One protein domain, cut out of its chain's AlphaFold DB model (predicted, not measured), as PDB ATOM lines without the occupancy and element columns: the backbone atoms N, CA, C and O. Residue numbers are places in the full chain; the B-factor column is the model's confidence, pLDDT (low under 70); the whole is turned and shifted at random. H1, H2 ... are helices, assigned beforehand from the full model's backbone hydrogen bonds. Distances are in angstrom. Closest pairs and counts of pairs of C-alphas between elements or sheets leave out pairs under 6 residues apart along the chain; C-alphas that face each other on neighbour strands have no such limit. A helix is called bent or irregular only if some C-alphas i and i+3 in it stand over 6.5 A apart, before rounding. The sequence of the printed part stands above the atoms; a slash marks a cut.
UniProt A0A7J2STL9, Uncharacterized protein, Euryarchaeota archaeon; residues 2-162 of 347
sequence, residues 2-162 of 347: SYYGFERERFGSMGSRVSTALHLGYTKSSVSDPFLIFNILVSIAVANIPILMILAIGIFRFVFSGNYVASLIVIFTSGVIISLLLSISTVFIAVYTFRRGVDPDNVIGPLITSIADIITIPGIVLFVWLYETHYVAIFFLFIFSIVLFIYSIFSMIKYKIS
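AT A GLANCE: This is residues 2 to 162 of the 347 residues of an uncharacterized protein of Euryarchaeota archaeon (UniProt A0A7J2STL9). H1, H2a, H3 and H4a form an up-and-down bundle, each against the one before, with H5 crossing H3 and H2a outside it. Residues 60 to 67 stick out. The 161 printed residues include five named helices, H1 to H5 in order: all helix, compact, radius of gyration of the C-alphas 16.8 A, spans 55 by 35 by 27 A.

IN THESE COORDINATES: H3, residues 68 to 99, is 46.0 A long. H1, 3 to 23, begins at C-alpha (104.069, -21.156, -23.870); H5, 135 to 159, ends at (84.721, -1.023, -23.123). Each one helix by hydrogen bonds, H2 and H4 are bent, C-alphas 47 and 50, like 118 and 121, being 6.9 A apart: arms H2a, 34 to 47, H2b, 50 to 62, H4a, 105 to 118, H4b, 121 to 133. H4a is irregular: C-alphas 106 and 109, 6.7 A.

HOW THE PARTS SIT: H3, with residues 73 to 81 alone, touches H5; the C-alphas of Thr 77 and Phe 142 are closest, 5.2 A. H2b and H4b touch H3. O i to N i+4 pairs within hydrogen-bond range are complete except in H1, 14 of 17, and H4a, 8 of 10.

THE WHOLE: The printed part has no cut and no long link; 29 residues have pLDDT under 70.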
ATOM      1  N   SER A   2     107.019 -23.812 -25.449       28.98
ATOM      2  CA  SER A   2     106.387 -22.914 -26.433       28.98
ATOM      3  C   SER A   2     105.409 -21.874 -25.840       28.98
ATOM      4  O   SER A   2     105.339 -20.739 -26.287       28.98
ATOM      5  N   TYR A   3     104.832 -22.147 -24.660       36.69
ATOM      6  CA  TYR A   3     104.069 -21.156 -23.870       36.69
ATOM      7  C   TYR A   3     104.844 -19.853 -23.532       36.69
ATOM      8  O   TYR A   3     104.247 -18.814 -23.247       36.69
ATOM      9  N   TYR A   4     106.177 -19.901 -23.568       42.75
ATOM     10  CA  TYR A   4     107.073 -18.906 -22.976       42.75
ATOM     11  C   TYR A   4     107.491 -17.798 -23.951       42.75
ATOM     12  O   TYR A   4     107.773 -16.681 -23.518       42.75
ATOM     13  N   GLY A   5     107.515 -18.069 -25.262       40.56
ATOM     14  CA  GLY A   5     107.746 -17.030 -26.274       40.56
ATOM     15  C   GLY A   5     106.602 -16.014 -26.292       40.56
ATOM     16  O   GLY A   5     106.818 -14.805 -26.212       40.56
ATOM     17  N   PHE A   6     105.365 -16.513 -26.244       49.84
ATOM     18  CA  PHE A   6     104.173 -15.672 -26.326       49.84
ATOM     19  C   PHE A   6     103.917 -14.793 -25.105       49.84
ATOM     20  O   PHE A   6     103.301 -13.736 -25.235       49.84
ATOM     21  N   GLU A   7     104.309 -15.193 -23.892       49.47
ATOM     22  CA  GLU A   7     104.144 -14.313 -22.727       49.47
ATOM     23  C   GLU A   7     104.970 -13.031 -22.873       49.47
ATOM     24  O   GLU A   7     104.410 -11.942 -22.740       49.47
ATOM     25  N   ARG A   8     106.245 -13.133 -23.258       52.97
ATOM     26  CA  ARG A   8     107.144 -11.974 -23.409       52.97
ATOM     27  C   ARG A   8     106.579 -10.928 -24.373       52.97
ATOM     28  O   ARG A   8     106.543  -9.739 -24.063       52.97
ATOM     29  N   GLU A   9     106.065 -11.379 -25.511       59.47
ATOM     30  CA  GLU A   9     105.569 -10.510 -26.581       59.47
ATOM     31  C   GLU A   9     104.211  -9.875 -26.243       59.47
ATOM     32  O   GLU A   9     103.997  -8.682 -26.481       59.47
ATOM     33  N   ARG A  10     103.299 -10.634 -25.617       65.00
ATOM     34  CA  ARG A  10     101.974 -10.129 -25.206       65.00
ATOM     35  C   ARG A  10     102.095  -9.021 -24.162       65.00
ATOM     36  O   ARG A  10     101.413  -7.996 -24.268       65.00
ATOM     37  N   PHE A  11     102.981  -9.201 -23.183       69.62
ATOM     38  CA  PHE A  11     103.210  -8.204 -22.137       69.62
ATOM     39  C   PHE A  11     104.111  -7.053 -22.607       69.62
ATOM     40  O   PHE A  11     103.885  -5.918 -22.196       69.62
ATOM     41  N   GLY A  12     105.035  -7.283 -23.548       60.31
ATOM     42  CA  GLY A  12     105.768  -6.214 -24.238       60.31
ATOM     43  C   GLY A  12     104.848  -5.284 -25.039       60.31
ATOM     44  O   GLY A  12     104.906  -4.064 -24.882       60.31
ATOM     45  N   SER A  13     103.913  -5.845 -25.815       70.38
ATOM     46  CA  SER A  13     102.896  -5.070 -26.549       70.38
ATOM     47  C   SER A  13     101.948  -4.312 -25.609       70.38
ATOM     48  O   SER A  13     101.578  -3.164 -25.862       70.38
ATOM     49  N   MET A  14     101.552  -4.922 -24.485       77.44
ATOM     50  CA  MET A  14     100.835  -4.211 -23.418       77.44
ATOM     51  C   MET A  14     101.665  -3.043 -22.870       77.44
ATOM     52  O   MET A  14     101.142  -1.941 -22.717       77.44
ATOM     53  N   GLY A  15     102.952  -3.275 -22.618       68.56
ATOM     54  CA  GLY A  15     103.919  -2.284 -22.165       68.56
ATOM     55  C   GLY A  15     103.980  -1.048 -23.052       68.56
ATOM     56  O   GLY A  15     103.786   0.062 -22.562       68.56
ATOM     57  N   SER A  16     104.147  -1.248 -24.359       71.44
ATOM     58  CA  SER A  16     104.206  -0.153 -25.336       71.44
ATOM     59  C   SER A  16     102.894   0.639 -25.416       71.44
ATOM     60  O   SER A  16     102.898   1.873 -25.459       71.44
ATOM     61  N   ARG A  17     101.737  -0.038 -25.334       76.56
ATOM     62  CA  ARG A  17     100.424   0.632 -25.269       76.56
ATOM     63  C   ARG A  17     100.276   1.493 -24.016       76.56
ATOM     64  O   ARG A  17      99.765   2.611 -24.094       76.56
ATOM     65  N   VAL A  18     100.739   0.994 -22.870       77.44
ATOM     66  CA  VAL A  18     100.734   1.740 -21.604       77.44
ATOM     67  C   VAL A  18     101.709   2.922 -21.656       77.44
ATOM     68  O   VAL A  18     101.322   4.022 -21.263       77.44
ATOM     69  N   SER A  19     102.922   2.733 -22.186       76.06
ATOM     70  CA  SER A  19     103.911   3.805 -22.388       76.06
ATOM     71  C   SER A  19     103.353   4.919 -23.272       76.06
ATOM     72  O   SER A  19     103.348   6.090 -22.890       76.06
ATOM     73  N   THR A  20     102.777   4.554 -24.419       76.38
ATOM     74  CA  THR A  20     102.170   5.504 -25.360       76.38
ATOM     75  C   THR A  20     101.043   6.299 -24.695       76.38
ATOM     76  O   THR A  20     100.953   7.515 -24.851       76.38
ATOM     77  N   ALA A  21     100.191   5.639 -23.907       75.25
ATOM     78  CA  ALA A  21      99.102   6.309 -23.203       75.25
ATOM     79  C   ALA A  21      99.593   7.276 -22.112       75.25
ATOM     80  O   ALA A  21      98.961   8.316 -21.906       75.25
ATOM     81  N   LEU A  22     100.701   6.958 -21.428       77.81
ATOM     82  CA  LEU A  22     101.335   7.846 -20.447       77.81
ATOM     83  C   LEU A  22     101.913   9.095 -21.129       77.81
ATOM     84  O   LEU A  22     101.650  10.208 -20.677       77.81
ATOM     85  N   HIS A  23     102.619   8.927 -22.250       77.94
ATOM     86  CA  HIS A  23     103.201  10.034 -23.018       77.94
ATOM     87  C   HIS A  23     102.152  10.958 -23.649       77.94
ATOM     88  O   HIS A  23     102.321  12.175 -23.657       77.94
ATOM     89  N   LEU A  24     101.045  10.398 -24.145       75.25
ATOM     90  CA  LEU A  24      99.944  11.172 -24.734       75.25
ATOM     91  C   LEU A  24      99.008  11.795 -23.683       75.25
ATOM     92  O   LEU A  24      98.049  12.475 -24.044       75.25
ATOM     93  N   GLY A  25      99.255  11.560 -22.388       72.38
ATOM     94  CA  GLY A  25      98.428  12.075 -21.294       72.38
ATOM     95  C   GLY A  25      97.032  11.444 -21.207       72.38
ATOM     96  O   GLY A  25      96.154  11.995 -20.545       72.38
ATOM     97  N   TYR A  26      96.809  10.297 -21.862       67.00
ATOM     98  CA  TYR A  26      95.525   9.587 -21.851       67.00
ATOM     99  C   TYR A  26      95.242   8.856 -20.535       67.00
ATOM    100  O   TYR A  26      94.080   8.597 -20.227       67.00
ATOM    101  N   THR A  27      96.279   8.530 -19.764       66.94
ATOM    102  CA  THR A  27      96.172   7.898 -18.441       66.94
ATOM    103  C   THR A  27      96.902   8.741 -17.409       66.94
ATOM    104  O   THR A  27      97.965   9.304 -17.677       66.94
ATOM    105  N   LYS A  28      96.369   8.800 -16.187       69.06
ATOM    106  CA  LYS A  28      97.132   9.338 -15.057       69.06
ATOM    107  C   LYS A  28      98.208   8.327 -14.674       69.06
ATOM    108  O   LYS A  28      98.013   7.119 -14.801       69.06
ATOM    109  N   SER A  29      99.329   8.796 -14.129       65.75
ATOM    110  CA  SER A  29     100.405   7.947 -13.599       65.75
ATOM    111  C   SER A  29     100.013   7.261 -12.278       65.75
ATOM    112  O   SER A  29     100.821   7.199 -11.352       65.75
ATOM    113  N   SER A  30      98.761   6.820 -12.131       69.94
ATOM    114  CA  SER A  30      98.211   6.162 -10.946       69.94
ATOM    115  C   SER A  30      97.750   4.761 -11.317       69.94
ATOM    116  O   SER A  30      97.029   4.597 -12.290       69.94
ATOM    117  N   VAL A  31      98.114   3.762 -10.512       65.62
ATOM    118  CA  VAL A  31      97.801   2.340 -10.759       65.62
ATOM    119  C   VAL A  31      96.287   2.073 -10.800       65.62
ATOM    120  O   VAL A  31      95.842   1.098 -11.394       65.62
ATOM    121  N   SER A  32      95.479   2.965 -10.222       70.38
ATOM    122  CA  SER A  32      94.012   2.892 -10.234       70.38
ATOM    123  C   SER A  32      93.357   3.467 -11.497       70.38
ATOM    124  O   SER A  32      92.134   3.593 -11.532       70.38
ATOM    125  N   ASP A  33      94.130   3.874 -12.509       80.19
ATOM    126  CA  ASP A  33      93.567   4.440 -13.734       80.19
ATOM    127  C   ASP A  33      92.737   3.387 -14.507       80.19
ATOM    128  O   ASP A  33      93.223   2.273 -14.748       80.19
ATOM    129  N   PRO A  34      91.492   3.706 -14.921       80.31
ATOM    130  CA  PRO A  34      90.636   2.776 -15.656       80.31
ATOM    131  C   PRO A  34      91.268   2.220 -16.938       80.31
ATOM    132  O   PRO A  34      90.976   1.084 -17.309       80.31
ATOM    133  N   PHE A  35      92.139   2.981 -17.609       80.62
ATOM    134  CA  PHE A  35      92.850   2.527 -18.803       80.62
ATOM    135  C   PHE A  35      93.899   1.458 -18.477       80.62
ATOM    136  O   PHE A  35      94.052   0.485 -19.221       80.62
ATOM    137  N   LEU A  36      94.596   1.596 -17.347       83.44
ATOM    138  CA  LEU A  36      95.569   0.605 -16.883       83.44
ATOM    139  C   LEU A  36      94.867  -0.677 -16.429       83.44
ATOM    140  O   LEU A  36      95.264  -1.766 -16.838       83.44
ATOM    141  N   ILE A  37      93.773  -0.547 -15.669       84.62
ATOM    142  CA  ILE A  37      92.938  -1.685 -15.255       84.62
ATOM    143  C   ILE A  37      92.388  -2.415 -16.485       84.62
ATOM    144  O   ILE A  37      92.437  -3.641 -16.552       84.62
ATOM    145  N   PHE A  38      91.916  -1.677 -17.492       84.75
ATOM    146  CA  PHE A  38      91.475  -2.262 -18.753       84.75
ATOM    147  C   PHE A  38      92.590  -3.056 -19.445       84.75
ATOM    148  O   PHE A  38      92.354  -4.191 -19.847       84.75
ATOM    149  N   ASN A  39      93.806  -2.508 -19.557       84.25
ATOM    150  CA  ASN A  39      94.917  -3.211 -20.205       84.25
ATOM    151  C   ASN A  39      95.364  -4.457 -19.430       84.25
ATOM    152  O   ASN A  39      95.711  -5.456 -20.059       84.25
ATOM    153  N   ILE A  40      95.314  -4.434 -18.093       88.62
ATOM    154  CA  ILE A  40      95.541  -5.624 -17.259       88.62
ATOM    155  C   ILE A  40      94.509  -6.698 -17.607       88.62
ATOM    156  O   ILE A  40      94.867  -7.816 -17.974       88.62
ATOM    157  N   LEU A  41      93.224  -6.337 -17.573       88.62
ATOM    158  CA  LEU A  41      92.133  -7.266 -17.854       88.62
ATOM    159  C   LEU A  41      92.213  -7.820 -19.275       88.62
ATOM    160  O   LEU A  41      92.141  -9.030 -19.451       88.62
ATOM    161  N   VAL A  42      92.416  -6.982 -20.290       86.06
ATOM    162  CA  VAL A  42      92.543  -7.440 -21.681       86.06
ATOM    163  C   VAL A  42      93.732  -8.380 -21.850       86.06
ATOM    164  O   VAL A  42      93.611  -9.377 -22.554       86.06
ATOM    165  N   SER A  43      94.854  -8.125 -21.179       85.44
ATOM    166  CA  SER A  43      96.036  -8.985 -21.295       85.44
ATOM    167  C   SER A  43      95.805 -10.376 -20.703       85.44
ATOM    168  O   SER A  43      96.294 -11.346 -21.270       85.44
ATOM    169  N   ILE A  44      94.983 -10.502 -19.654       89.94
ATOM    170  CA  ILE A  44      94.539 -11.809 -19.137       89.94
ATOM    171  C   ILE A  44      93.730 -12.568 -20.200       89.94
ATOM    172  O   ILE A  44      93.995 -13.746 -20.441       89.94
ATOM    173  N   ALA A  45      92.786 -11.908 -20.883       89.00
ATOM    174  CA  ALA A  45      92.012 -12.537 -21.959       89.00
ATOM    175  C   ALA A  45      92.924 -12.977 -23.108       89.00
ATOM    176  O   ALA A  45      92.898 -14.135 -23.521       89.00
ATOM    177  N   VAL A  46      93.770 -12.063 -23.587       85.25
ATOM    178  CA  VAL A  46      94.701 -12.307 -24.696       85.25
ATOM    179  C   VAL A  46      95.682 -13.426 -24.376       85.25
ATOM    180  O   VAL A  46      96.013 -14.228 -25.250       85.25
ATOM    181  N   ALA A  47      96.116 -13.523 -23.117       85.44
ATOM    182  CA  ALA A  47      97.027 -14.564 -22.686       85.44
ATOM    183  C   ALA A  47      96.380 -15.962 -22.680       85.44
ATOM    184  O   ALA A  47      97.020 -16.949 -23.045       85.44
ATOM    185  N   ASN A  48      95.104 -16.047 -22.298       89.06
ATOM    186  CA  ASN A  48      94.440 -17.319 -22.018       89.06
ATOM    187  C   ASN A  48      93.569 -17.847 -23.173       89.06
ATOM    188  O   ASN A  48      93.283 -19.042 -23.208       89.06
ATOM    189  N   ILE A  49      93.186 -17.019 -24.154       90.12
ATOM    190  CA  ILE A  49      92.431 -17.477 -25.339       90.12
ATOM    191  C   ILE A  49      93.189 -18.563 -26.139       90.12
ATOM    192  O   ILE A  49      92.596 -19.618 -26.384       90.12
ATOM    193  N   PRO A  50      94.479 -18.393 -26.507       86.81
ATOM    194  CA  PRO A  50      95.230 -19.438 -27.211       86.81
ATOM    195  C   PRO A  50      95.377 -20.721 -26.383       86.81
ATOM    196  O   PRO A  50      95.275 -21.817 -26.928       86.81
ATOM    197  N   ILE A  51      95.544 -20.596 -25.058       85.44
ATOM    198  CA  ILE A  51      95.623 -21.739 -24.133       85.44
ATOM    199  C   ILE A  51      94.332 -22.552 -24.189       85.44
ATOM    200  O   ILE A  51      94.374 -23.767 -24.358       85.44
ATOM    201  N   LEU A  52      93.179 -21.887 -24.075       87.50
ATOM    202  CA  LEU A  52      91.876 -22.544 -24.155       87.50
ATOM    203  C   LEU A  52      91.668 -23.226 -25.506       87.50
ATOM    204  O   LEU A  52      91.111 -24.319 -25.551       87.50
ATOM    205  N   MET A  53      92.136 -22.612 -26.594       87.31
ATOM    206  CA  MET A  53      92.073 -23.210 -27.923       87.31
ATOM    207  C   MET A  53      92.923 -24.486 -28.012       87.31
ATOM    208  O   MET A  53      92.427 -25.515 -28.466       87.31
ATOM    209  N   ILE A  54      94.169 -24.447 -27.529       84.00
ATOM    210  CA  ILE A  54      95.053 -25.619 -27.454       84.00
ATOM    211  C   ILE A  54      94.423 -26.719 -26.596       84.00
ATOM    212  O   ILE A  54      94.374 -27.873 -27.018       84.00
ATOM    213  N   LEU A  55      93.909 -26.367 -25.414       83.00
ATOM    214  CA  LEU A  55      93.248 -27.306 -24.511       83.00
ATOM    215  C   LEU A  55      92.029 -27.942 -25.185       83.00
ATOM    216  O   LEU A  55      91.900 -29.161 -25.163       83.00
ATOM    217  N   ALA A  56      91.188 -27.157 -25.863       83.94
ATOM    218  CA  ALA A  56      90.033 -27.666 -26.597       83.94
ATOM    219  C   ALA A  56      90.429 -28.673 -27.690       83.94
ATOM    220  O   ALA A  56      89.804 -29.725 -27.804       83.94
ATOM    221  N   ILE A  57      91.495 -28.404 -28.450       81.12
ATOM    222  CA  ILE A  57      92.049 -29.359 -29.427       81.12
ATOM    223  C   ILE A  57      92.586 -30.610 -28.713       81.12
ATOM    224  O   ILE A  57      92.365 -31.734 -29.169       81.12
ATOM    225  N   GLY A  58      93.239 -30.421 -27.566       74.38
ATOM    226  CA  GLY A  58      93.699 -31.490 -26.685       74.38
ATOM    227  C   GLY A  58      92.570 -32.414 -26.230       74.38
ATOM    228  O   GLY A  58      92.770 -33.626 -26.234       74.38
ATOM    229  N   ILE A  59      91.372 -31.882 -25.939       73.00
ATOM    230  CA  ILE A  59      90.180 -32.690 -25.624       73.00
ATOM    231  C   ILE A  59      89.917 -33.667 -26.759       73.00
ATOM    232  O   ILE A  59      89.880 -34.864 -26.512       73.00
ATOM    233  N   PHE A  60      89.793 -33.180 -27.998       66.88
ATOM    234  CA  PHE A  60      89.487 -34.027 -29.155       66.88
ATOM    235  C   PHE A  60      90.542 -35.109 -29.404       66.88
ATOM    236  O   PHE A  60      90.203 -36.201 -29.854       66.88
ATOM    237  N   ARG A  61      91.808 -34.823 -29.085       65.75
ATOM    238  CA  ARG A  61      92.924 -35.760 -29.247       65.75
ATOM    239  C   ARG A  61      93.027 -36.790 -28.113       65.75
ATOM    240  O   ARG A  61      93.462 -37.909 -28.367       65.75
ATOM    241  N   PHE A  62      92.627 -36.435 -26.890       57.78
ATOM    242  CA  PHE A  62      92.888 -37.205 -25.666       57.78
ATOM    243  C   PHE A  62      91.632 -37.615 -24.873       57.78
ATOM    244  O   PHE A  62      91.756 -38.004 -23.712       57.78
ATOM    245  N   VAL A  63      90.436 -37.639 -25.488       53.56
ATOM    246  CA  VAL A  63      89.193 -38.183 -24.874       53.56
ATOM    247  C   VAL A  63      89.395 -39.581 -24.240       53.56
ATOM    248  O   VAL A  63      88.632 -39.970 -23.360       53.56
ATOM    249  N   PHE A  64      90.445 -40.323 -24.623       50.22
ATOM    250  CA  PHE A  64      90.695 -41.708 -24.214       50.22
ATOM    251  C   PHE A  64      91.945 -41.970 -23.344       50.22
ATOM    252  O   PHE A  64      92.247 -43.134 -23.087       50.22
ATOM    253  N   SER A  65      92.655 -40.957 -22.831       54.00
ATOM    254  CA  SER A  65      93.767 -41.179 -21.881       54.00
ATOM    255  C   SER A  65      93.645 -40.282 -20.646       54.00
ATOM    256  O   SER A  65      93.477 -39.073 -20.771       54.00
ATOM    257  N   GLY A  66      93.699 -40.875 -19.452       57.78
ATOM    258  CA  GLY A  66      93.361 -40.229 -18.176       57.78
ATOM    259  C   GLY A  66      94.140 -38.952 -17.801       57.78
ATOM    260  O   GLY A  66      95.216 -38.669 -18.315       57.78
ATOM    261  N   ASN A  67      93.558 -38.214 -16.843       68.94
ATOM    262  CA  ASN A  67      93.999 -36.952 -16.214       68.94
ATOM    263  C   ASN A  67      94.044 -35.675 -17.085       68.94
ATOM    264  O   ASN A  67      94.672 -34.684 -16.702       68.94
ATOM    265  N   TYR A  68      93.271 -35.613 -18.174       76.88
ATOM    266  CA  TYR A  68      93.032 -34.353 -18.900       76.88
ATOM    267  C   TYR A  68      92.489 -33.231 -17.988       76.88
ATOM    268  O   TYR A  68      92.913 -32.081 -18.083       76.88
ATOM    269  N   VAL A  69      91.595 -33.572 -17.052       80.94
ATOM    270  CA  VAL A  69      91.005 -32.611 -16.101       80.94
ATOM    271  C   VAL A  69      92.074 -31.953 -15.225       80.94
ATOM    272  O   VAL A  69      92.024 -30.743 -15.017       80.94
ATOM    273  N   ALA A  70      93.073 -32.717 -14.772       83.50
ATOM    274  CA  ALA A  70      94.187 -32.188 -13.986       83.50
ATOM    275  C   ALA A  70      95.002 -31.174 -14.797       83.50
ATOM    276  O   ALA A  70      95.256 -30.063 -14.336       83.50
ATOM    277  N   SER A  71      95.338 -31.532 -16.040       82.75
ATOM    278  CA  SER A  71      96.086 -30.662 -16.952       82.75
ATOM    279  C   SER A  71      95.316 -29.378 -17.259       82.75
ATOM    280  O   SER A  71      95.896 -28.299 -17.219       82.75
ATOM    281  N   LEU A  72      94.001 -29.468 -17.484       86.50
ATOM    282  CA  LEU A  72      93.140 -28.300 -17.684       86.50
ATOM    283  C   LEU A  72      93.155 -27.386 -16.458       86.50
ATOM    284  O   LEU A  72      93.389 -26.188 -16.609       86.50
ATOM    285  N   ILE A  73      92.929 -27.932 -15.258       89.69
ATOM    286  CA  ILE A  73      92.905 -27.150 -14.016       89.69
ATOM    287  C   ILE A  73      94.251 -26.449 -13.816       89.69
ATOM    288  O   ILE A  73      94.278 -25.238 -13.606       89.69
ATOM    289  N   VAL A  74      95.364 -27.176 -13.923       90.25
ATOM    290  CA  VAL A  74      96.708 -26.631 -13.694       90.25
ATOM    291  C   VAL A  74      97.073 -25.582 -14.743       90.25
ATOM    292  O   VAL A  74      97.442 -24.466 -14.377       90.25
ATOM    293  N   ILE A  75      96.946 -25.898 -16.036       89.44
ATOM    294  CA  ILE A  75      97.368 -25.011 -17.131       89.44
ATOM    295  C   ILE A  75      96.497 -23.751 -17.172       89.44
ATOM    296  O   ILE A  75      97.024 -22.650 -17.296       89.44
ATOM    297  N   PHE A  76      95.176 -23.882 -17.013       91.12
ATOM    298  CA  PHE A  76      94.287 -22.721 -17.023       91.12
ATOM    299  C   PHE A  76      94.485 -21.833 -15.787       91.12
ATOM    300  O   PHE A  76      94.608 -20.616 -15.919       91.12
ATOM    301  N   THR A  77      94.558 -22.421 -14.586       93.38
ATOM    302  CA  THR A  77      94.755 -21.645 -13.346       93.38
ATOM    303  C   THR A  77      96.101 -20.930 -13.364       93.38
ATOM    304  O   THR A  77      96.164 -19.727 -13.111       93.38
ATOM    305  N   SER A  78      97.178 -21.646 -13.698       92.69
ATOM    306  CA  SER A  78      98.513 -21.049 -13.781       92.69
ATOM    307  C   SER A  78      98.572 -19.959 -14.849       92.69
ATOM    308  O   SER A  78      99.057 -18.873 -14.550       92.69
ATOM    309  N   GLY A  79      97.998 -20.179 -16.038       91.56
ATOM    310  CA  GLY A  79      97.952 -19.182 -17.111       91.56
ATOM    311  C   GLY A  79      97.247 -17.887 -16.702       91.56
ATOM    312  O   GLY A  79      97.767 -16.790 -16.925       91.56
ATOM    313  N   VAL A  80      96.101 -17.976 -16.018       93.62
ATOM    314  CA  VAL A  80      95.384 -16.789 -15.528       93.62
ATOM    315  C   VAL A  80      96.193 -16.062 -14.449       93.62
ATOM    316  O   VAL A  80      96.393 -14.852 -14.559       93.62
ATOM    317  N   ILE A  81      96.712 -16.771 -13.443       94.19
ATOM    318  CA  ILE A  81      97.447 -16.146 -12.332       94.19
ATOM    319  C   ILE A  81      98.787 -15.552 -12.789       94.19
ATOM    320  O   ILE A  81      99.101 -14.418 -12.429       94.19
ATOM    321  N   ILE A  82      99.554 -16.263 -13.618       92.12
ATOM    322  CA  ILE A  82     100.814 -15.760 -14.183       92.12
ATOM    323  C   ILE A  82     100.535 -14.531 -15.057       92.12
ATOM    324  O   ILE A  82     101.194 -13.505 -14.891       92.12
ATOM    325  N   SER A  83      99.496 -14.564 -15.903       91.06
ATOM    326  CA  SER A  83      99.138 -13.405 -16.734       91.06
ATOM    327  C   SER A  83      98.723 -12.171 -15.919       91.06
ATOM    328  O   SER A  83      99.028 -11.036 -16.299       91.06
ATOM    329  N   LEU A  84      98.082 -12.370 -14.764       92.88
ATOM    330  CA  LEU A  84      97.773 -11.300 -13.818       92.88
ATOM    331  C   LEU A  84      99.055 -10.718 -13.200       92.88
ATOM    332  O   LEU A  84      99.227  -9.502 -13.174       92.88
ATOM    333  N   LEU A  85      99.974 -11.569 -12.734       92.00
ATOM    334  CA  LEU A  85     101.242 -11.122 -12.148       92.00
ATOM    335  C   LEU A  85     102.095 -10.342 -13.158       92.00
ATOM    336  O   LEU A  85     102.617  -9.272 -12.830       92.00
ATOM    337  N   LEU A  86     102.193 -10.832 -14.394       90.06
ATOM    338  CA  LEU A  86     102.959 -10.178 -15.456       90.06
ATOM    339  C   LEU A  86     102.327  -8.856 -15.892       90.06
ATOM    340  O   LEU A  86     103.036  -7.860 -16.036       90.06
ATOM    341  N   SER A  87     101.001  -8.789 -16.024       88.50
ATOM    342  CA  SER A  87     100.315  -7.537 -16.373       88.50
ATOM    343  C   SER A  87     100.414  -6.472 -15.273       88.50
ATOM    344  O   SER A  87     100.651  -5.302 -15.582       88.50
ATOM    345  N   ILE A  88     100.320  -6.848 -13.992       90.62
ATOM    346  CA  ILE A  88     100.557  -5.919 -12.872       90.62
ATOM    347  C   ILE A  88     102.006  -5.422 -12.888       90.62
ATOM    348  O   ILE A  88     102.244  -4.220 -12.768       90.62
ATOM    349  N   SER A  89     102.968  -6.328 -13.086       88.75
ATOM    350  CA  SER A  89     104.393  -5.983 -13.156       88.75
ATOM    351  C   SER A  89     104.683  -5.024 -14.315       88.75
ATOM    352  O   SER A  89     105.380  -4.030 -14.130       88.75
ATOM    353  N   THR A  90     104.072  -5.260 -15.480       88.00
ATOM    354  CA  THR A  90     104.142  -4.392 -16.670       88.00
ATOM    355  C   THR A  90     103.701  -2.970 -16.337       88.00
ATOM    356  O   THR A  90     104.445  -2.017 -16.564       88.00
ATOM    357  N   VAL A  91     102.500  -2.814 -15.765       87.25
ATOM    358  CA  VAL A  91     101.960  -1.494 -15.405       87.25
ATOM    359  C   VAL A  91     102.824  -0.820 -14.348       87.25
ATOM    360  O   VAL A  91     103.099   0.375 -14.453       87.25
ATOM    361  N   PHE A  92     103.273  -1.571 -13.341       87.94
ATOM    362  CA  PHE A  92     104.127  -1.040 -12.287       87.94
ATOM    363  C   PHE A  92     105.443  -0.496 -12.848       87.94
ATOM    364  O   PHE A  92     105.791   0.650 -12.568       87.94
ATOM    365  N   ILE A  93     106.138  -1.274 -13.685       86.88
ATOM    366  CA  ILE A  93     107.384  -0.855 -14.337       86.88
ATOM    367  C   ILE A  93     107.135   0.369 -15.212       86.88
ATOM    368  O   ILE A  93     107.885   1.338 -15.108       86.88
ATOM    369  N   ALA A  94     106.070   0.362 -16.018       85.00
ATOM    370  CA  ALA A  94     105.743   1.467 -16.911       85.00
ATOM    371  C   ALA A  94     105.500   2.779 -16.151       85.00
ATOM    372  O   ALA A  94     106.087   3.814 -16.460       85.00
ATOM    373  N   VAL A  95     104.681   2.738 -15.098       85.12
ATOM    374  CA  VAL A  95     104.387   3.918 -14.275       85.12
ATOM    375  C   VAL A  95     105.622   4.366 -13.490       85.12
ATOM    376  O   VAL A  95     105.859   5.565 -13.355       85.12
ATOM    377  N   TYR A  96     106.412   3.431 -12.960       86.75
ATOM    378  CA  TYR A  96     107.605   3.744 -12.177       86.75
ATOM    379  C   TYR A  96     108.702   4.405 -13.019       86.75
ATOM    380  O   TYR A  96     109.259   5.424 -12.609       86.75
ATOM    381  N   THR A  97     108.991   3.850 -14.197       86.75
ATOM    382  CA  THR A  97     109.989   4.385 -15.140       86.75
ATOM    383  C   THR A  97     109.581   5.764 -15.640       86.75
ATOM    384  O   THR A  97     110.366   6.706 -15.516       86.75
ATOM    385  N   PHE A  98     108.312   5.923 -16.029       84.31
ATOM    386  CA  PHE A  98     107.753   7.210 -16.436       84.31
ATOM    387  C   PHE A  98     107.870   8.271 -15.334       84.31
ATOM    388  O   PHE A  98     108.326   9.386 -15.578       84.31
ATOM    389  N   ARG A  99     107.539   7.924 -14.080       85.75
ATOM    390  CA  ARG A  99     107.682   8.838 -12.927       85.75
ATOM    391  C   ARG A  99     109.131   9.254 -12.658       85.75
ATOM    392  O   ARG A  99     109.344  10.283 -12.025       85.75
ATOM    393  N   ARG A 100     110.115   8.471 -13.105       86.94
ATOM    394  CA  ARG A 100     111.545   8.800 -13.008       86.94
ATOM    395  C   ARG A 100     112.093   9.533 -14.235       86.94
ATOM    396  O   ARG A 100     113.293   9.782 -14.281       86.94
ATOM    397  N   GLY A 101     111.244   9.887 -15.202       83.31
ATOM    398  CA  GLY A 101     111.660  10.564 -16.433       83.31
ATOM    399  C   GLY A 101     112.461   9.673 -17.385       83.31
ATOM    400  O   GLY A 101     113.110  10.186 -18.290       83.31
ATOM    401  N   VAL A 102     112.440   8.354 -17.173       85.88
ATOM    402  CA  VAL A 102     113.022   7.377 -18.095       85.88
ATOM    403  C   VAL A 102     111.916   6.904 -19.025       85.88
ATOM    404  O   VAL A 102     110.834   6.557 -18.551       85.88
ATOM    405  N   ASP A 103     112.198   6.870 -20.325       80.19
ATOM    406  CA  ASP A 103     111.265   6.344 -21.319       80.19
ATOM    407  C   ASP A 103     110.947   4.863 -21.012       80.19
ATOM    408  O   ASP A 103     111.859   4.021 -21.054       80.19
ATOM    409  N   PRO A 104     109.686   4.529 -20.673       78.75
ATOM    410  CA  PRO A 104     109.291   3.166 -20.360       78.75
ATOM    411  C   PRO A 104     109.540   2.184 -21.506       78.75
ATOM    412  O   PRO A 104     109.839   1.022 -21.230       78.75
ATOM    413  N   ASP A 105     109.493   2.617 -22.769       73.94
ATOM    414  CA  ASP A 105     109.672   1.721 -23.920       73.94
ATOM    415  C   ASP A 105     111.075   1.091 -23.960       73.94
ATOM    416  O   ASP A 105     111.237  -0.056 -24.379       73.94
ATOM    417  N   ASN A 106     112.078   1.777 -23.403       79.12
ATOM    418  CA  ASN A 106     113.456   1.277 -23.322       79.12
ATOM    419  C   ASN A 106     113.684   0.276 -22.179       79.12
ATOM    420  O   ASN A 106     114.682  -0.445 -22.169       79.12
ATOM    421  N   VAL A 107     112.794   0.252 -21.186       83.44
ATOM    422  CA  VAL A 107     112.988  -0.502 -19.939       83.44
ATOM    423  C   VAL A 107     112.027  -1.679 -19.840       83.44
ATOM    424  O   VAL A 107     112.398  -2.753 -19.361       83.44
ATOM    425  N   ILE A 108     110.792  -1.487 -20.303       80.31
ATOM    426  CA  ILE A 108     109.722  -2.464 -20.178       80.31
ATOM    427  C   ILE A 108     110.086  -3.775 -20.888       80.31
ATOM    428  O   ILE A 108     109.950  -4.836 -20.283       80.31
ATOM    429  N   GLY A 109     110.584  -3.717 -22.128       73.75
ATOM    430  CA  GLY A 109     110.900  -4.914 -22.920       73.75
ATOM    431  C   GLY A 109     111.868  -5.879 -22.212       73.75
ATOM    432  O   GLY A 109     111.489  -7.027 -21.945       73.75
ATOM    433  N   PRO A 110     113.091  -5.436 -21.848       74.81
ATOM    434  CA  PRO A 110     114.063  -6.291 -21.162       74.81
ATOM    435  C   PRO A 110     113.610  -6.763 -19.771       74.81
ATOM    436  O   PRO A 110     113.819  -7.925 -19.411       74.81
ATOM    437  N   LEU A 111     112.975  -5.888 -18.979       82.50
ATOM    438  CA  LEU A 111     112.568  -6.237 -17.613       82.50
ATOM    439  C   LEU A 111     111.397  -7.216 -17.580       82.50
ATOM    440  O   LEU A 111     111.446  -8.172 -16.811       82.50
ATOM    441  N   ILE A 112     110.363  -7.009 -18.401       83.50
ATOM    442  CA  ILE A 112     109.224  -7.935 -18.457       83.50
ATOM    443  C   ILE A 112     109.686  -9.316 -18.881       83.50
ATOM    444  O   ILE A 112     109.263 -10.293 -18.277       83.50
ATOM    445  N   THR A 113     110.563  -9.391 -19.881       75.56
ATOM    446  CA  THR A 113     111.127 -10.660 -20.347       75.56
ATOM    447  C   THR A 113     111.814 -11.402 -19.202       75.56
ATOM    448  O   THR A 113     111.488 -12.551 -18.926       75.56
ATOM    449  N   SER A 114     112.669 -10.705 -18.452       80.25
ATOM    450  CA  SER A 114     113.377 -11.291 -17.308       80.25
ATOM    451  C   SER A 114     112.421 -11.749 -16.198       80.25
ATOM    452  O   SER A 114     112.609 -12.807 -15.601       80.25
ATOM    453  N   ILE A 115     111.377 -10.964 -15.910       83.69
ATOM    454  CA  ILE A 115     110.365 -11.307 -14.902       83.69
ATOM    455  C   ILE A 115     109.524 -12.505 -15.356       83.69
ATOM    456  O   ILE A 115     109.242 -13.383 -14.544       83.69
ATOM    457  N   ALA A 116     109.149 -12.567 -16.635       82.12
ATOM    458  CA  ALA A 116     108.439 -13.703 -17.211       82.12
ATOM    459  C   ALA A 116     109.264 -14.988 -17.085       82.12
ATOM    460  O   ALA A 116     108.762 -15.982 -16.568       82.12
ATOM    461  N   ASP A 117     110.551 -14.948 -17.426       78.50
ATOM    462  CA  ASP A 117     111.423 -16.123 -17.331       78.50
ATOM    463  C   ASP A 117     111.545 -16.645 -15.881       78.50
ATOM    464  O   ASP A 117     111.553 -17.856 -15.649       78.50
ATOM    465  N   ILE A 118     111.552 -15.747 -14.888       81.75
ATOM    466  CA  ILE A 118     111.604 -16.103 -13.458       81.75
ATOM    467  C   ILE A 118     110.257 -16.626 -12.933       81.75
ATOM    468  O   ILE A 118     110.237 -17.493 -12.060       81.75
ATOM    469  N   ILE A 119     109.129 -16.103 -13.417       85.62
ATOM    470  CA  ILE A 119     107.804 -16.438 -12.876       85.62
ATOM    471  C   ILE A 119     107.214 -17.672 -13.557       85.62
ATOM    472  O   ILE A 119     106.625 -18.513 -12.882       85.62
ATOM    473  N   THR A 120     107.351 -17.814 -14.874       83.69
ATOM    474  CA  THR A 120     106.502 -18.735 -15.633       83.69
ATOM    475  C   THR A 120     106.886 -20.202 -15.441       83.69
ATOM    476  O   THR A 120     106.016 -21.011 -15.117       83.69
ATOM    477  N   ILE A 121     108.167 -20.584 -15.599       81.19
ATOM    478  CA  ILE A 121     108.582 -21.998 -15.438       81.19
ATOM    479  C   ILE A 121     108.382 -22.448 -13.986       81.19
ATOM    480  O   ILE A 121     107.666 -23.431 -13.770       81.19
ATOM    481  N   PRO A 122     108.943 -21.744 -12.982       86.44
ATOM    482  CA  PRO A 122     108.767 -22.143 -11.591       86.44
ATOM    483  C   PRO A 122     107.304 -22.047 -11.159       86.44
ATOM    484  O   PRO A 122     106.849 -22.872 -10.374       86.44
ATOM    485  N   GLY A 123     106.547 -21.092 -11.708       88.94
ATOM    486  CA  GLY A 123     105.116 -20.940 -11.472       88.94
ATOM    487  C   GLY A 123     104.327 -22.167 -11.912       88.94
ATOM    488  O   GLY A 123     103.590 -22.726 -11.109       88.94
ATOM    489  N   ILE A 124     104.509 -22.648 -13.145       88.56
ATOM    490  CA  ILE A 124     103.813 -23.857 -13.617       88.56
ATOM    491  C   ILE A 124     104.159 -25.064 -12.734       88.56
ATOM    492  O   ILE A 124     103.254 -25.783 -12.311       88.56
ATOM    493  N   VAL A 125     105.438 -25.252 -12.389       89.69
ATOM    494  CA  VAL A 125     105.877 -26.332 -11.484       89.69
ATOM    495  C   VAL A 125     105.227 -26.200 -10.104       89.69
ATOM    496  O   VAL A 125     104.744 -27.188  -9.554       89.69
ATOM    497  N   LEU A 126     105.143 -24.982  -9.564       92.50
ATOM    498  CA  LEU A 126     104.456 -24.698  -8.307       92.50
ATOM    499  C   LEU A 126     102.970 -25.068  -8.384       92.50
ATOM    500  O   LEU A 126     102.448 -25.659  -7.445       92.50
ATOM    501  N   PHE A 127     102.283 -24.764  -9.489       93.19
ATOM    502  CA  PHE A 127     100.876 -25.131  -9.672       93.19
ATOM    503  C   PHE A 127     100.670 -26.644  -9.809       93.19
ATOM    504  O   PHE A 127      99.683 -27.158  -9.283       93.19
ATOM    505  N   VAL A 128     101.596 -27.369 -10.444       92.06
ATOM    506  CA  VAL A 128     101.589 -28.843 -10.451       92.06
ATOM    507  C   VAL A 128     101.750 -29.378  -9.026       92.06
ATOM    508  O   VAL A 128     100.929 -30.166  -8.565       92.06
ATOM    509  N   TRP A 129     102.742 -28.886  -8.283       93.25
ATOM    510  CA  TRP A 129     102.975 -29.293  -6.896       93.25
ATOM    511  C   TRP A 129     101.787 -28.965  -5.971       93.25
ATOM    512  O   TRP A 129     101.412 -29.769  -5.112       93.25
ATOM    513  N   LEU A 130     101.150 -27.803  -6.164       92.88
ATOM    514  CA  LEU A 130      99.931 -27.411  -5.453       92.88
ATOM    515  C   LEU A 130      98.756 -28.332  -5.783       92.88
ATOM    516  O   LEU A 130      97.979 -28.646  -4.885       92.88
ATOM    517  N   TYR A 131      98.629 -28.777  -7.036       92.50
ATOM    518  CA  TYR A 131      97.600 -29.736  -7.429       92.50
ATOM    519  C   TYR A 131      97.775 -31.076  -6.713       92.50
ATOM    520  O   TYR A 131      96.800 -31.627  -6.202       92.50
ATOM    521  N   GLU A 132      99.013 -31.570  -6.637       91.00
ATOM    522  CA  GLU A 132      99.333 -32.855  -6.009       91.00
ATOM    523  C   GLU A 132      99.235 -32.816  -4.477       91.00
ATOM    524  O   GLU A 132      98.777 -33.780  -3.867       91.00
ATOM    525  N   THR A 133      99.624 -31.702  -3.847       93.25
ATOM    526  CA  THR A 133      99.704 -31.602  -2.377       93.25
ATOM    527  C   THR A 133      98.448 -30.983  -1.749       93.25
ATOM    528  O   THR A 133      98.025 -31.386  -0.668       93.25
ATOM    529  N   HIS A 134      97.834 -29.993  -2.408       92.50
ATOM    530  CA  HIS A 134      96.770 -29.145  -1.851       92.50
ATOM    531  C   HIS A 134      95.577 -29.009  -2.813       92.50
ATOM    532  O   HIS A 134      95.184 -27.904  -3.200       92.50
ATOM    533  N   TYR A 135      94.944 -30.133  -3.157       88.25
ATOM    534  CA  TYR A 135      93.855 -30.186  -4.143       88.25
ATOM    535  C   TYR A 135      92.694 -29.201  -3.874       88.25
ATOM    536  O   TYR A 135      92.153 -28.582  -4.789       88.25
ATOM    537  N   VAL A 136      92.320 -28.989  -2.606       92.00
ATOM    538  CA  VAL A 136      91.249 -28.039  -2.249       92.00
ATOM    539  C   VAL A 136      91.649 -26.596  -2.577       92.00
ATOM    540  O   VAL A 136      90.842 -25.835  -3.107       92.00
ATOM    541  N   ALA A 137      92.902 -26.217  -2.307       92.06
ATOM    542  CA  ALA A 137      93.393 -24.869  -2.574       92.06
ATOM    543  C   ALA A 137      93.431 -24.577  -4.079       92.06
ATOM    544  O   ALA A 137      92.965 -23.519  -4.507       92.06
ATOM    545  N   ILE A 138      93.916 -25.526  -4.892       92.94
ATOM    546  CA  ILE A 138      93.946 -25.323  -6.343       92.94
ATOM    547  C   ILE A 138      92.540 -25.261  -6.945       92.94
ATOM    548  O   ILE A 138      92.313 -24.494  -7.873       92.94
ATOM    549  N   PHE A 139      91.570 -25.987  -6.384       91.75
ATOM    550  CA  PHE A 139      90.182 -25.907  -6.829       91.75
ATOM    551  C   PHE A 139      89.571 -24.515  -6.587       91.75
ATOM    552  O   PHE A 139      88.937 -23.952  -7.481       91.75
ATOM    553  N   PHE A 140      89.816 -23.904  -5.422       94.50
ATOM    554  CA  PHE A 140      89.396 -22.520  -5.170       94.50
ATOM    555  C   PHE A 140      90.112 -21.515  -6.080       94.50
ATOM    556  O   PHE A 140      89.470 -20.603  -6.606       94.50
ATOM    557  N   LEU A 141      91.415 -21.698  -6.318       94.94
ATOM    558  CA  LEU A 141      92.171 -20.873  -7.266       94.94
ATOM    559  C   LEU A 141      91.647 -21.016  -8.697       94.94
ATOM    560  O   LEU A 141      91.594 -20.026  -9.426       94.94
ATOM    561  N   PHE A 142      91.214 -22.210  -9.093       94.56
ATOM    562  CA  PHE A 142      90.609 -22.460 -10.397       94.56
ATOM    563  C   PHE A 142      89.275 -21.722 -10.547       94.56
ATOM    564  O   PHE A 142      89.076 -21.022 -11.539       94.56
ATOM    565  N   ILE A 143      88.393 -21.778  -9.539       95.25
ATOM    566  CA  ILE A 143      87.139 -21.001  -9.533       95.25
ATOM    567  C   ILE A 143      87.436 -19.501  -9.620       95.25
ATOM    568  O   ILE A 143      86.847 -18.803 -10.446       95.25
ATOM    569  N   PHE A 144      88.373 -19.002  -8.809       95.94
ATOM    570  CA  PHE A 144      88.797 -17.604  -8.860       95.94
ATOM    571  C   PHE A 144      89.318 -17.218 -10.252       95.94
ATOM    572  O   PHE A 144      88.940 -16.175 -10.788       95.94
ATOM    573  N   SER A 145      90.116 -18.088 -10.873       95.31
ATOM    574  CA  SER A 145      90.667 -17.883 -12.215       95.31
ATOM    575  C   SER A 145      89.577 -17.835 -13.287       95.31
ATOM    576  O   SER A 145      89.628 -16.977 -14.164       95.31
ATOM    577  N   ILE A 146      88.548 -18.685 -13.192       95.06
ATOM    578  CA  ILE A 146      87.374 -18.635 -14.080       95.06
ATOM    579  C   ILE A 146      86.646 -17.300 -13.933       95.06
ATOM    580  O   ILE A 146      86.361 -16.643 -14.934       95.06
ATOM    581  N   VAL A 147      86.357 -16.876 -12.699       96.00
ATOM    582  CA  VAL A 147      85.649 -15.613 -12.439       96.00
ATOM    583  C   VAL A 147      86.446 -14.429 -12.986       96.00
ATOM    584  O   VAL A 147      85.884 -13.571 -13.668       96.00
ATOM    585  N   LEU A 148      87.759 -14.407 -12.748       94.69
ATOM    586  CA  LEU A 148      88.650 -13.363 -13.245       94.69
ATOM    587  C   LEU A 148      88.715 -13.343 -14.779       94.69
ATOM    588  O   LEU A 148      88.649 -12.270 -15.381       94.69
ATOM    589  N   PHE A 149      88.790 -14.511 -15.419       93.69
ATOM    590  CA  PHE A 149      88.796 -14.626 -16.875       93.69
ATOM    591  C   PHE A 149      87.468 -14.160 -17.494       93.69
ATOM    592  O   PHE A 149      87.470 -13.363 -18.430       93.69
ATOM    593  N   ILE A 150      86.323 -14.570 -16.935       93.75
ATOM    594  CA  ILE A 150      84.999 -14.107 -17.385       93.75
ATOM    595  C   ILE A 150      84.882 -12.586 -17.232       93.75
ATOM    596  O   ILE A 150      84.417 -11.904 -18.147       93.75
ATOM    597  N   TYR A 151      85.337 -12.037 -16.104       92.44
ATOM    598  CA  TYR A 151      85.341 -10.596 -15.871       92.44
ATOM    599  C   TYR A 151      86.232  -9.846 -16.873       92.44
ATOM    600  O   TYR A 151      85.848  -8.792 -17.382       92.44
ATOM    601  N   SER A 152      87.389 -10.415 -17.210       89.62
ATOM    602  CA  SER A 152      88.296  -9.900 -18.237       89.62
ATOM    603  C   SER A 152      87.626  -9.838 -19.620       89.62
ATOM    604  O   SER A 152      87.638  -8.782 -20.264       89.62
ATOM    605  N   ILE A 153      86.941 -10.908 -20.040       89.25
ATOM    606  CA  ILE A 153      86.180 -10.940 -21.300       89.25
ATOM    607  C   ILE A 153      85.032  -9.924 -21.280       89.25
ATOM    608  O   ILE A 153      84.853  -9.163 -22.235       89.25
ATOM    609  N   PHE A 154      84.278  -9.858 -20.181       87.69
ATOM    610  CA  PHE A 154      83.187  -8.898 -20.025       87.69
ATOM    611  C   PHE A 154      83.682  -7.449 -20.109       87.69
ATOM    612  O   PHE A 154      83.066  -6.625 -20.786       87.69
ATOM    613  N   SER A 155      84.818  -7.141 -19.478       83.56
ATOM    614  CA  SER A 155      85.481  -5.839 -19.579       83.56
ATOM    615  C   SER A 155      85.805  -5.503 -21.038       83.56
ATOM    616  O   SER A 155      85.418  -4.442 -21.533       83.56
ATOM    617  N   MET A 156      86.403  -6.440 -21.781       80.88
ATOM    618  CA  MET A 156      86.731  -6.242 -23.195       80.88
ATOM    619  C   MET A 156      85.491  -5.916 -24.049       80.88
ATOM    620  O   MET A 156      85.549  -5.046 -24.919       80.88
ATOM    621  N   ILE A 157      84.347  -6.550 -23.767       81.88
ATOM    622  CA  ILE A 157      83.072  -6.279 -24.450       81.88
ATOM    623  C   ILE A 157      82.489  -4.923 -24.025       81.88
ATOM    624  O   ILE A 157      82.111  -4.123 -24.883       81.88
ATOM    625  N   LYS A 158      82.440  -4.634 -22.719       80.06
ATOM    626  CA  LYS A 158      81.869  -3.398 -22.161       80.06
ATOM    627  C   LYS A 158      82.586  -2.152 -22.682       80.06
ATOM    628  O   LYS A 158      81.940  -1.186 -23.087       80.06
ATOM    629  N   TYR A 159      83.916  -2.171 -22.701       72.00
ATOM    630  CA  TYR A 159      84.721  -1.023 -23.123       72.00
ATOM    631  C   TYR A 159      84.821  -0.875 -24.651       72.00
ATOM    632  O   TYR A 159      85.227   0.184 -25.125       72.00
ATOM    633  N   LYS A 160      84.338  -1.851 -25.442       66.38
ATOM    634  CA  LYS A 160      84.258  -1.771 -26.917       66.38
ATOM    635  C   LYS A 160      83.415  -0.597 -27.431       66.38
ATOM    636  O   LYS A 160      83.604  -0.161 -28.565       66.38
ATOM    637  N   ILE A 161      82.502  -0.083 -26.605       59.62
ATOM    638  CA  ILE A 161      81.595   1.027 -26.936       59.62
ATOM    639  C   ILE A 161      82.323   2.386 -26.929       59.62
ATOM    640  O   ILE A 161      81.937   3.299 -27.654       59.62
ATOM    641  N   SER A 162      83.405   2.530 -26.158       67.75
ATOM    642  CA  SER A 162      84.167   3.784 -26.089       67.75
ATOM    643  C   SER A 162      85.158   3.902 -27.252       67.75
ATOM    644  O   SER A 162      85.949   2.992 -27.489       67.75
TER     645      SER A 162